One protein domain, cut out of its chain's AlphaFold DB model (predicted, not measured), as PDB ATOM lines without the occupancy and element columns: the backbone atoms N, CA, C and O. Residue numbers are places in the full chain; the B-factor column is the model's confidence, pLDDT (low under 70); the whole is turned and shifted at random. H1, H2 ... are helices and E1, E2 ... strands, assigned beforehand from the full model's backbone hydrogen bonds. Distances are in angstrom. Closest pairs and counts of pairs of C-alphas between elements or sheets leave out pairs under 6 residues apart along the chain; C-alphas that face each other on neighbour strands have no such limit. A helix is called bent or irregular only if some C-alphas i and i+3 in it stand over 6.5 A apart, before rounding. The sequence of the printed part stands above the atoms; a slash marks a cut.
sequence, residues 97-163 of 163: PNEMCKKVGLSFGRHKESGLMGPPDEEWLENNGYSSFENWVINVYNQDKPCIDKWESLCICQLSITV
ATOM      1  N   PRO A  97      40.495  -8.339  13.774       86.81
ATOM      2  CA  PRO A  97      40.180  -7.387  14.834       86.81
ATOM      3  C   PRO A  97      38.682  -7.368  15.169       86.81
ATOM      4  O   PRO A  97      37.831  -7.514  14.287       86.81
ATOM      5  N   ASN A  98      38.368  -7.126  16.439       86.19
ATOM      6  CA  ASN A  98      37.007  -7.133  16.985       86.19
ATOM      7  C   ASN A  98      36.047  -6.198  16.234       86.19
ATOM      8  O   ASN A  98      34.895  -6.538  15.964       86.19
ATOM      9  N   GLU A  99      36.524  -5.018  15.852       85.81
ATOM     10  CA  GLU A  99      35.761  -4.020  15.110       85.81
ATOM     11  C   GLU A  99      35.315  -4.503  13.719       85.81
ATOM     12  O   GLU A  99      34.339  -3.981  13.171       85.81
ATOM     13  N   MET A 100      35.992  -5.509  13.156       83.69
ATOM     14  CA  MET A 100      35.690  -6.083  11.842       83.69
ATOM     15  C   MET A 100      34.755  -7.293  11.904       83.69
ATOM     16  O   MET A 100      34.163  -7.627  10.877       83.69
ATOM     17  N   CYS A 101      34.543  -7.909  13.074       83.75
ATOM     18  CA  CYS A 101      33.729  -9.127  13.214       83.75
ATOM     19  C   CYS A 101      32.332  -8.993  12.596       83.75
ATOM     20  O   CYS A 101      31.883  -9.873  11.870       83.75
ATOM     21  N   LYS A 102      31.676  -7.839  12.774       80.44
ATOM     22  CA  LYS A 102      30.320  -7.601  12.248       80.44
ATOM     23  C   LYS A 102      30.237  -7.556  10.718       80.44
ATOM     24  O   LYS A 102      29.130  -7.602  10.190       80.44
ATOM     25  N   LYS A 103      31.365  -7.411  10.017       77.69
ATOM     26  CA  LYS A 103      31.427  -7.242   8.557       77.69
ATOM     27  C   LYS A 103      31.814  -8.516   7.812       77.69
ATOM     28  O   LYS A 103      31.811  -8.509   6.586       77.69
ATOM     29  N   VAL A 104      32.174  -9.576   8.529       80.19
ATOM     30  CA  VAL A 104      32.686 -10.809   7.931       80.19
ATOM     31  C   VAL A 104      31.965 -12.023   8.503       80.19
ATOM     32  O   VAL A 104      31.354 -11.971   9.572       80.19
ATOM     33  N   GLY A 105      32.036 -13.128   7.776       81.75
ATOM     34  CA  GLY A 105      31.428 -14.381   8.183       81.75
ATOM     35  C   GLY A 105      31.593 -15.448   7.118       81.75
ATOM     36  O   GLY A 105      32.266 -15.237   6.105       81.75
ATOM     37  N   LEU A 106      30.961 -16.585   7.367       86.25
ATOM     38  CA  LEU A 106      30.820 -17.677   6.415       86.25
ATOM     39  C   LEU A 106      29.339 -17.881   6.128       86.25
ATOM     40  O   LEU A 106      28.528 -17.898   7.056       86.25
ATOM     41  N   SER A 107      29.007 -18.053   4.855       86.31
ATOM     42  CA  SER A 107      27.653 -18.381   4.427       86.31
ATOM     43  C   SER A 107      27.621 -19.789   3.860       86.31
ATOM     44  O   SER A 107      28.423 -20.120   2.989       86.31
ATOM     45  N   PHE A 108      26.659 -20.587   4.311       88.75
ATOM     46  CA  PHE A 108      26.360 -21.892   3.730       88.75
ATOM     47  C   PHE A 108      25.182 -21.760   2.774       88.75
ATOM     48  O   PHE A 108      24.186 -21.095   3.087       88.75
ATOM     49  N   GLY A 109      25.313 -22.379   1.603       90.25
ATOM     50  CA  GLY A 109      24.319 -22.332   0.542       90.25
ATOM     51  C   GLY A 109      23.688 -23.694   0.287       90.25
ATOM     52  O   GLY A 109      24.349 -24.721   0.414       90.25
ATOM     53  N   ARG A 110      22.422 -23.693  -0.127       93.88
ATOM     54  CA  ARG A 110      21.785 -24.841  -0.776       93.88
ATOM     55  C   ARG A 110      21.457 -24.482  -2.210       93.88
ATOM     56  O   ARG A 110      20.961 -23.387  -2.482       93.88
ATOM     57  N   HIS A 111      21.752 -25.391  -3.126       95.81
ATOM     58  CA  HIS A 111      21.358 -25.225  -4.512       95.81
ATOM     59  C   HIS A 111      19.837 -25.357  -4.616       95.81
ATOM     60  O   HIS A 111      19.276 -26.369  -4.196       95.81
ATOM     61  N   LYS A 112      19.157 -24.337  -5.148       96.50
ATOM     62  CA  LYS A 112      17.686 -24.267  -5.125       96.50
ATOM     63  C   LYS A 112      17.029 -25.370  -5.948       96.50
ATOM     64  O   LYS A 112      15.983 -25.870  -5.559       96.50
ATOM     65  N   GLU A 113      17.624 -25.717  -7.088       95.62
ATOM     66  CA  GLU A 113      17.037 -26.674  -8.030       95.62
ATOM     67  C   GLU A 113      17.253 -28.123  -7.585       95.62
ATOM     68  O   GLU A 113      16.304 -28.898  -7.552       95.62
ATOM     69  N   SER A 114      18.477 -28.480  -7.182       94.81
ATOM     70  CA  SER A 114      18.787 -29.849  -6.740       94.81
ATOM     71  C   SER A 114      18.485 -30.106  -5.262       94.81
ATOM     72  O   SER A 114      18.452 -31.258  -4.839       94.81
ATOM     73  N   GLY A 115      18.317 -29.056  -4.452       94.62
ATOM     74  CA  GLY A 115      18.157 -29.162  -2.999       94.62
ATOM     75  C   GLY A 115      19.433 -29.571  -2.250       94.62
ATOM     76  O   GLY A 115      19.383 -29.806  -1.045       94.62
ATOM     77  N   LEU A 116      20.580 -29.645  -2.929       93.62
ATOM     78  CA  LEU A 116      21.837 -30.123  -2.352       93.62
ATOM     79  C   LEU A 116      22.586 -29.018  -1.592       93.62
ATOM     80  O   LEU A 116      22.690 -27.886  -2.065       93.62
ATOM     81  N   MET A 117      23.143 -29.366  -0.428       89.38
ATOM     82  CA  MET A 117      24.074 -28.520   0.346       89.38
ATOM     83  C   MET A 117      25.551 -28.861   0.097       89.38
ATOM     84  O   MET A 117      26.434 -28.133   0.537       89.38
ATOM     85  N   GLY A 118      25.812 -29.966  -0.598       89.56
ATOM     86  CA  GLY A 118      27.138 -30.479  -0.920       89.56
ATOM     87  C   GLY A 118      27.100 -31.291  -2.218       89.56
ATOM     88  O   GLY A 118      26.078 -31.273  -2.912       89.56
ATOM     89  N   PRO A 119      28.194 -31.976  -2.574       91.44
ATOM     90  CA  PRO A 119      28.209 -32.852  -3.740       91.44
ATOM     91  C   PRO A 119      27.161 -33.975  -3.597       91.44
ATOM     92  O   PRO A 119      26.953 -34.465  -2.484       91.44
ATOM     93  N   PRO A 120      26.475 -34.379  -4.683       94.56
ATOM     94  CA  PRO A 120      25.583 -35.535  -4.647       94.56
ATOM     95  C   PRO A 120      26.360 -36.843  -4.468       94.56
ATOM     96  O   PRO A 120      27.496 -36.963  -4.928       94.56
ATOM     97  N   ASP A 121      25.715 -37.833  -3.854       94.44
ATOM     98  CA  ASP A 121      26.183 -39.220  -3.843       94.44
ATOM     99  C   ASP A 121      25.702 -39.993  -5.087       94.44
ATOM    100  O   ASP A 121      24.965 -39.473  -5.933       94.44
ATOM    101  N   GLU A 122      26.157 -41.240  -5.223       95.50
ATOM    102  CA  GLU A 122      25.816 -42.109  -6.358       95.50
ATOM    103  C   GLU A 122      24.303 -42.353  -6.462       95.50
ATOM    104  O   GLU A 122      23.739 -42.247  -7.551       95.50
ATOM    105  N   GLU A 123      23.628 -42.588  -5.333       96.62
ATOM    106  CA  GLU A 123      22.181 -42.814  -5.295       96.62
ATOM    107  C   GLU A 123      21.408 -41.583  -5.791       96.62
ATOM    108  O   GLU A 123      20.475 -41.700  -6.592       96.62
ATOM    109  N   TRP A 124      21.801 -40.381  -5.360       96.75
ATOM    110  CA  TRP A 124      21.197 -39.143  -5.833       96.75
ATOM    111  C   TRP A 124      21.416 -38.961  -7.337       96.75
ATOM    112  O   TRP A 124      20.475 -38.600  -8.046       96.75
ATOM    113  N   LEU A 125      22.626 -39.225  -7.840       97.44
ATOM    114  CA  LEU A 125      22.944 -39.099  -9.267       97.44
ATOM    115  C   LEU A 125      22.078 -40.030 -10.122       97.44
ATOM    116  O   LEU A 125      21.457 -39.562 -11.081       97.44
ATOM    117  N   GLU A 126      21.982 -41.307  -9.747       95.94
ATOM    118  CA  GLU A 126      21.164 -42.305 -10.444       95.94
ATOM    119  C   GLU A 126      19.686 -41.899 -10.470       95.94
ATOM    120  O   GLU A 126      19.060 -41.867 -11.534       95.94
ATOM    121  N   ASN A 127      19.147 -41.501  -9.315       97.19
ATOM    122  CA  ASN A 127      17.749 -41.091  -9.178       97.19
ATOM    123  C   ASN A 127      17.410 -39.803  -9.946       97.19
ATOM    124  O   ASN A 127      16.246 -39.579 -10.281       97.19
ATOM    125  N   ASN A 128      18.408 -38.967 -10.243       96.69
ATOM    126  CA  ASN A 128      18.239 -37.711 -10.976       96.69
ATOM    127  C   ASN A 128      18.764 -37.776 -12.424       96.69
ATOM    128  O   ASN A 128      18.807 -36.755 -13.108       96.69
ATOM    129  N   GLY A 129      19.114 -38.969 -12.919       96.00
ATOM    130  CA  GLY A 129      19.458 -39.195 -14.325       96.00
ATOM    131  C   GLY A 129      20.843 -38.698 -14.748       96.00
ATOM    132  O   GLY A 129      21.061 -38.459 -15.938       96.00
ATOM    133  N   TYR A 130      21.779 -38.545 -13.809       96.69
ATOM    134  CA  TYR A 130      23.168 -38.190 -14.104       96.69
ATOM    135  C   TYR A 130      24.037 -39.446 -14.212       96.69
ATOM    136  O   TYR A 130      23.959 -40.345 -13.382       96.69
ATOM    137  N   SER A 131      24.895 -39.508 -15.233       94.69
ATOM    138  CA  SER A 131      25.722 -40.698 -15.499       94.69
ATOM    139  C   SER A 131      26.954 -40.821 -14.600       94.69
ATOM    140  O   SER A 131      27.561 -41.885 -14.542       94.69
ATOM    141  N   SER A 132      27.394 -39.713 -14.002       96.38
ATOM    142  CA  SER A 132      28.530 -39.651 -13.081       96.38
ATOM    143  C   SER A 132      28.547 -38.314 -12.340       96.38
ATOM    144  O   SER A 132      27.855 -37.363 -12.722       96.38
ATOM    145  N   PHE A 133      29.390 -38.215 -11.312       95.50
ATOM    146  CA  PHE A 133      29.632 -36.962 -10.606       95.50
ATOM    147  C   PHE A 133      30.178 -35.871 -11.542       95.50
ATOM    148  O   PHE A 133      29.684 -34.746 -11.538       95.50
ATOM    149  N   GLU A 134      31.125 -36.202 -12.423       96.62
ATOM    150  CA  GLU A 134      31.690 -35.263 -13.401       96.62
ATOM    151  C   GLU A 134      30.628 -34.765 -14.379       96.62
ATOM    152  O   GLU A 134      30.616 -33.587 -14.748       96.62
ATOM    153  N   ASN A 135      29.714 -35.652 -14.787       96.31
ATOM    154  CA  ASN A 135      28.594 -35.287 -15.639       96.31
ATOM    155  C   ASN A 135      27.700 -34.241 -14.953       96.31
ATOM    156  O   ASN A 135      27.353 -33.241 -15.584       96.31
ATOM    157  N   TRP A 136      27.391 -34.406 -13.666       96.38
ATOM    158  CA  TRP A 136      26.660 -33.398 -12.894       96.38
ATOM    159  C   TRP A 136      27.468 -32.103 -12.712       96.38
ATOM    160  O   TRP A 136      26.948 -31.007 -12.932       96.38
ATOM    161  N   VAL A 137      28.763 -32.207 -12.395       95.56
ATOM    162  CA  VAL A 137      29.651 -31.053 -12.196       95.56
ATOM    163  C   VAL A 137      29.720 -30.165 -13.437       95.56
ATOM    164  O   VAL A 137      29.624 -28.942 -13.333       95.56
ATOM    165  N   ILE A 138      29.884 -30.758 -14.619       96.00
ATOM    166  CA  ILE A 138      30.016 -30.022 -15.883       96.00
ATOM    167  C   ILE A 138      28.696 -29.356 -16.282       96.00
ATOM    168  O   ILE A 138      28.696 -28.193 -16.699       96.00
ATOM    169  N   ASN A 139      27.587 -30.090 -16.164       95.50
ATOM    170  CA  ASN A 139      26.300 -29.665 -16.712       95.50
ATOM    171  C   ASN A 139      25.472 -28.805 -15.754       95.50
ATOM    172  O   ASN A 139      24.655 -28.018 -16.223       95.50
ATOM    173  N   VAL A 140      25.684 -28.931 -14.442       95.62
ATOM    174  CA  VAL A 140      24.911 -28.213 -13.418       95.62
ATOM    175  C   VAL A 140      25.829 -27.304 -12.616       95.62
ATOM    176  O   VAL A 140      25.820 -26.087 -12.787       95.62
ATOM    177  N   TYR A 141      26.687 -27.885 -11.777       95.25
ATOM    178  CA  TYR A 141      27.389 -27.114 -10.756       95.25
ATOM    179  C   TYR A 141      28.315 -26.035 -11.328       95.25
ATOM    180  O   TYR A 141      28.286 -24.905 -10.855       95.25
ATOM    181  N   ASN A 142      29.098 -26.313 -12.372       94.94
ATOM    182  CA  ASN A 142      29.970 -25.291 -12.962       94.94
ATOM    183  C   ASN A 142      29.197 -24.145 -13.631       94.94
ATOM    184  O   ASN A 142      29.732 -23.038 -13.705       94.94
ATOM    185  N   GLN A 143      27.969 -24.398 -14.092       95.25
ATOM    186  CA  GLN A 143      27.093 -23.374 -14.668       95.25
ATOM    187  C   GLN A 143      26.440 -22.527 -13.570       95.25
ATOM    188  O   GLN A 143      26.350 -21.304 -13.694       95.25
ATOM    189  N   ASP A 144      26.036 -23.167 -12.471       95.81
ATOM    190  CA  ASP A 144      25.265 -22.529 -11.405       95.81
ATOM    191  C   ASP A 144      26.134 -21.933 -10.284       95.81
ATOM    192  O   ASP A 144      25.722 -20.954  -9.661       95.81
ATOM    193  N   LYS A 145      27.360 -22.423 -10.040       93.56
ATOM    194  CA  LYS A 145      28.272 -21.873  -9.016       93.56
ATOM    195  C   LYS A 145      28.549 -20.361  -9.130       93.56
ATOM    196  O   LYS A 145      28.683 -19.740  -8.079       93.56
ATOM    197  N   PRO A 146      28.624 -19.718 -10.323       92.88
ATOM    198  CA  PRO A 146      28.728 -18.258 -10.424       92.88
ATOM    199  C   PRO A 146      27.412 -17.501 -10.256       92.88
ATOM    200  O   PRO A 146      27.420 -16.276 -10.135       92.88
ATOM    201  N   CYS A 147      26.282 -18.200 -10.266       93.62
ATOM    202  CA  CYS A 147      24.959 -17.604 -10.304       93.62
ATOM    203  C   CYS A 147      24.361 -17.575  -8.896       93.62
ATOM    204  O   CYS A 147      23.585 -18.455  -8.546       93.62
ATOM    205  N   ILE A 148      24.688 -16.567  -8.081       89.00
ATOM    206  CA  ILE A 148      24.263 -16.520  -6.667       89.00
ATOM    207  C   ILE A 148      22.747 -16.695  -6.462       89.00
ATOM    208  O   ILE A 148      22.328 -17.315  -5.492       89.00
ATOM    209  N   ASP A 149      21.915 -16.250  -7.410       93.19
ATOM    210  CA  ASP A 149      20.456 -16.396  -7.346       93.19
ATOM    211  C   ASP A 149      19.971 -17.850  -7.493       93.19
ATOM    212  O   ASP A 149      18.824 -18.147  -7.150       93.19
ATOM    213  N   LYS A 150      20.828 -18.770  -7.950       95.56
ATOM    214  CA  LYS A 150      20.593 -20.225  -7.956       95.56
ATOM    215  C   LYS A 150      20.795 -20.867  -6.583       95.56
ATOM    216  O   LYS A 150      20.413 -22.019  -6.381       95.56
ATOM    217  N   TRP A 151      21.332 -20.117  -5.625       93.94
ATOM    218  CA  TRP A 151      21.632 -20.580  -4.279       93.94
ATOM    219  C   TRP A 151      20.774 -19.835  -3.265       93.94
ATOM    220  O   TRP A 151      20.494 -18.642  -3.397       93.94
ATOM    221  N   GLU A 152      20.303 -20.543  -2.250       93.50
ATOM    222  CA  GLU A 152      19.712 -19.921  -1.068       93.50
ATOM    223  C   GLU A 152      20.698 -19.986   0.094       93.50
ATOM    224  O   GLU A 152      21.357 -21.005   0.302       93.50
ATOM    225  N   SER A 153      20.815 -18.893   0.846       88.06
ATOM    226  CA  SER A 153      21.639 -18.867   2.051       88.06
ATOM    227  C   SER A 153      20.871 -19.526   3.191       88.06
ATOM    228  O   SER A 153      19.779 -19.082   3.541       88.06
ATOM    229  N   LEU A 154      21.437 -20.592   3.749       81.00
ATOM    230  CA  LEU A 154      20.830 -21.343   4.848       81.00
ATOM    231  C   LEU A 154      21.312 -20.869   6.214       81.00
ATOM    232  O   LEU A 154      20.544 -20.825   7.171       81.00
ATOM    233  N   CYS A 155      22.596 -20.537   6.309       70.69
ATOM    234  CA  CYS A 155      23.218 -20.081   7.538       70.69
ATOM    235  C   CYS A 155      24.242 -19.001   7.212       70.69
ATOM    236  O   CYS A 155      24.995 -19.135   6.245       70.69
ATOM    237  N   ILE A 156      24.264 -17.957   8.037       72.44
ATOM    238  CA  ILE A 156      25.316 -16.949   8.060       72.44
ATOM    239  C   ILE A 156      25.942 -17.025   9.448       72.44
ATOM    240  O   ILE A 156      25.348 -16.587  10.435       72.44
ATOM    241  N   CYS A 157      27.151 -17.572   9.525       74.25
ATOM    242  CA  CYS A 157      27.971 -17.503  10.725       74.25
ATOM    243  C   CYS A 157      28.573 -16.097  10.798       74.25
ATOM    244  O   CYS A 157      29.701 -15.868  10.355       74.25
ATOM    245  N   GLN A 158      27.790 -15.138  11.296       75.38
ATOM    246  CA  GLN A 158      28.285 -13.792  11.556       75.38
ATOM    247  C   GLN A 158      29.106 -13.806  12.841       75.38
ATOM    248  O   GLN A 158      28.638 -14.245  13.893       75.38
ATOM    249  N   LEU A 159      30.332 -13.301  12.759       75.19
ATOM    250  CA  LEU A 159      31.188 -13.232  13.929       75.19
ATOM    251  C   LEU A 159      30.672 -12.137  14.859       75.19
ATOM    252  O   LEU A 159      30.448 -10.991  14.461       75.19
ATOM    253  N   SER A 160      30.478 -12.503  16.119       64.94
ATOM    254  CA  SER A 160      30.021 -11.593  17.161       64.94
ATOM    255  C   SER A 160      30.978 -11.640  18.342       64.94
ATOM    256  O   SER A 160      31.674 -12.628  18.556       64.94
ATOM    257  N   ILE A 161      31.054 -10.528  19.068       62.31
ATOM    258  CA  ILE A 161      31.822 -10.452  20.305       62.31
ATOM    259  C   ILE A 161      30.850 -10.788  21.427       62.31
ATOM    260  O   ILE A 161      29.880 -10.054  21.631       62.31
ATOM    261  N   THR A 162      31.123 -11.865  22.148       56.62
ATOM    262  CA  THR A 162      30.486 -12.121  23.439       56.62
ATOM    263  C   THR A 162      31.301 -11.369  24.488       56.62
ATOM    264  O   THR A 162      32.483 -11.666  24.665       56.62
ATOM    265  N   VAL A 163      30.710 -10.334  25.094       41.41
ATOM    266  CA  VAL A 163      31.335  -9.508  26.147       41.41
ATOM    267  C   VAL A 163      30.973 -10.053  27.517       41.41
ATOM    268  O   VAL A 163      29.786 -10.419  27.683       41.41
TER     269      VAL A 163
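This is residues 97 to 163 of the 163 residues of an uncharacterized protein of Paenibacillus larvae subsp. pulvifaciens (UniProt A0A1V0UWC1). A slender ribbon of two antiparallel strands, E1 and E2, joins a head at one end, which holds H2, H3 and loops, to the short helix H1 at the other end. The outline is a rod, 52 by 21 by 17 A, and both ends of the printed part lie at the H1 end. The printed part has 67 residues with three named helices and two named strands, in the order H1, E1, H2, H3, E2; the class is mixed, helices and strands. It is only just loose, close to extended, with a radius of gyration of the C-alphas of 16.2 A.

E1, residues 105 to 111, is 19.5 A long and begins at C-alpha 105 (31.428, -14.381, 8.183). E2, residues 151 to 158, is 18.5 A long and ends at C-alpha 158 (28.285, -13.792, 11.556); it bends by 60 degrees at residue 154. H3, residues 133 to 144, is 15.1 A long and only just irregular, with C-alphas 139 and 142 6.8 A apart. H2 is residues 122 to 127, 8.6 A. H1, residues 98 to 103, is 10.1 A long and begins at C-alpha 98 (37.007, -7.133, 16.985); it is irregular, with C-alphas 99 and 102 7.1 A apart.

E1 and E2 are antiparallel neighbours at 159 degrees. N 108 and O 155, and N 154 and O 108, are each 2.9 A apart, within hydrogen-bond range. E1 and H3 are only just apart, at 8.4 A. H3, with residues 133 to 136 alone, only just touches H2, with 3 pairs of C-alphas within 8 A; the closest are those of Leu 125 and Phe 133, 7.1 A. Their lines are only just about perpendicular, at 72 degrees. At the other end, the closest C-alphas of H1 and E2 are those of Lys 102 and Gln 158, 6.6 A; H1 is apart from H2 and H3. Every O i to N i+4 pair is within hydrogen-bond range in H2, 6 of 8 are in H3, and 0 of 2 are in H1, where 2 of 3 O i to N i+3 pairs are.

The two C-alphas farthest apart are those of Ser 131 and Val 163, 52.3 A. The printed part has no cut, and no link is long. The mean pLDDT of the printed part is 88.6, and residues 160 to 163 are under 70.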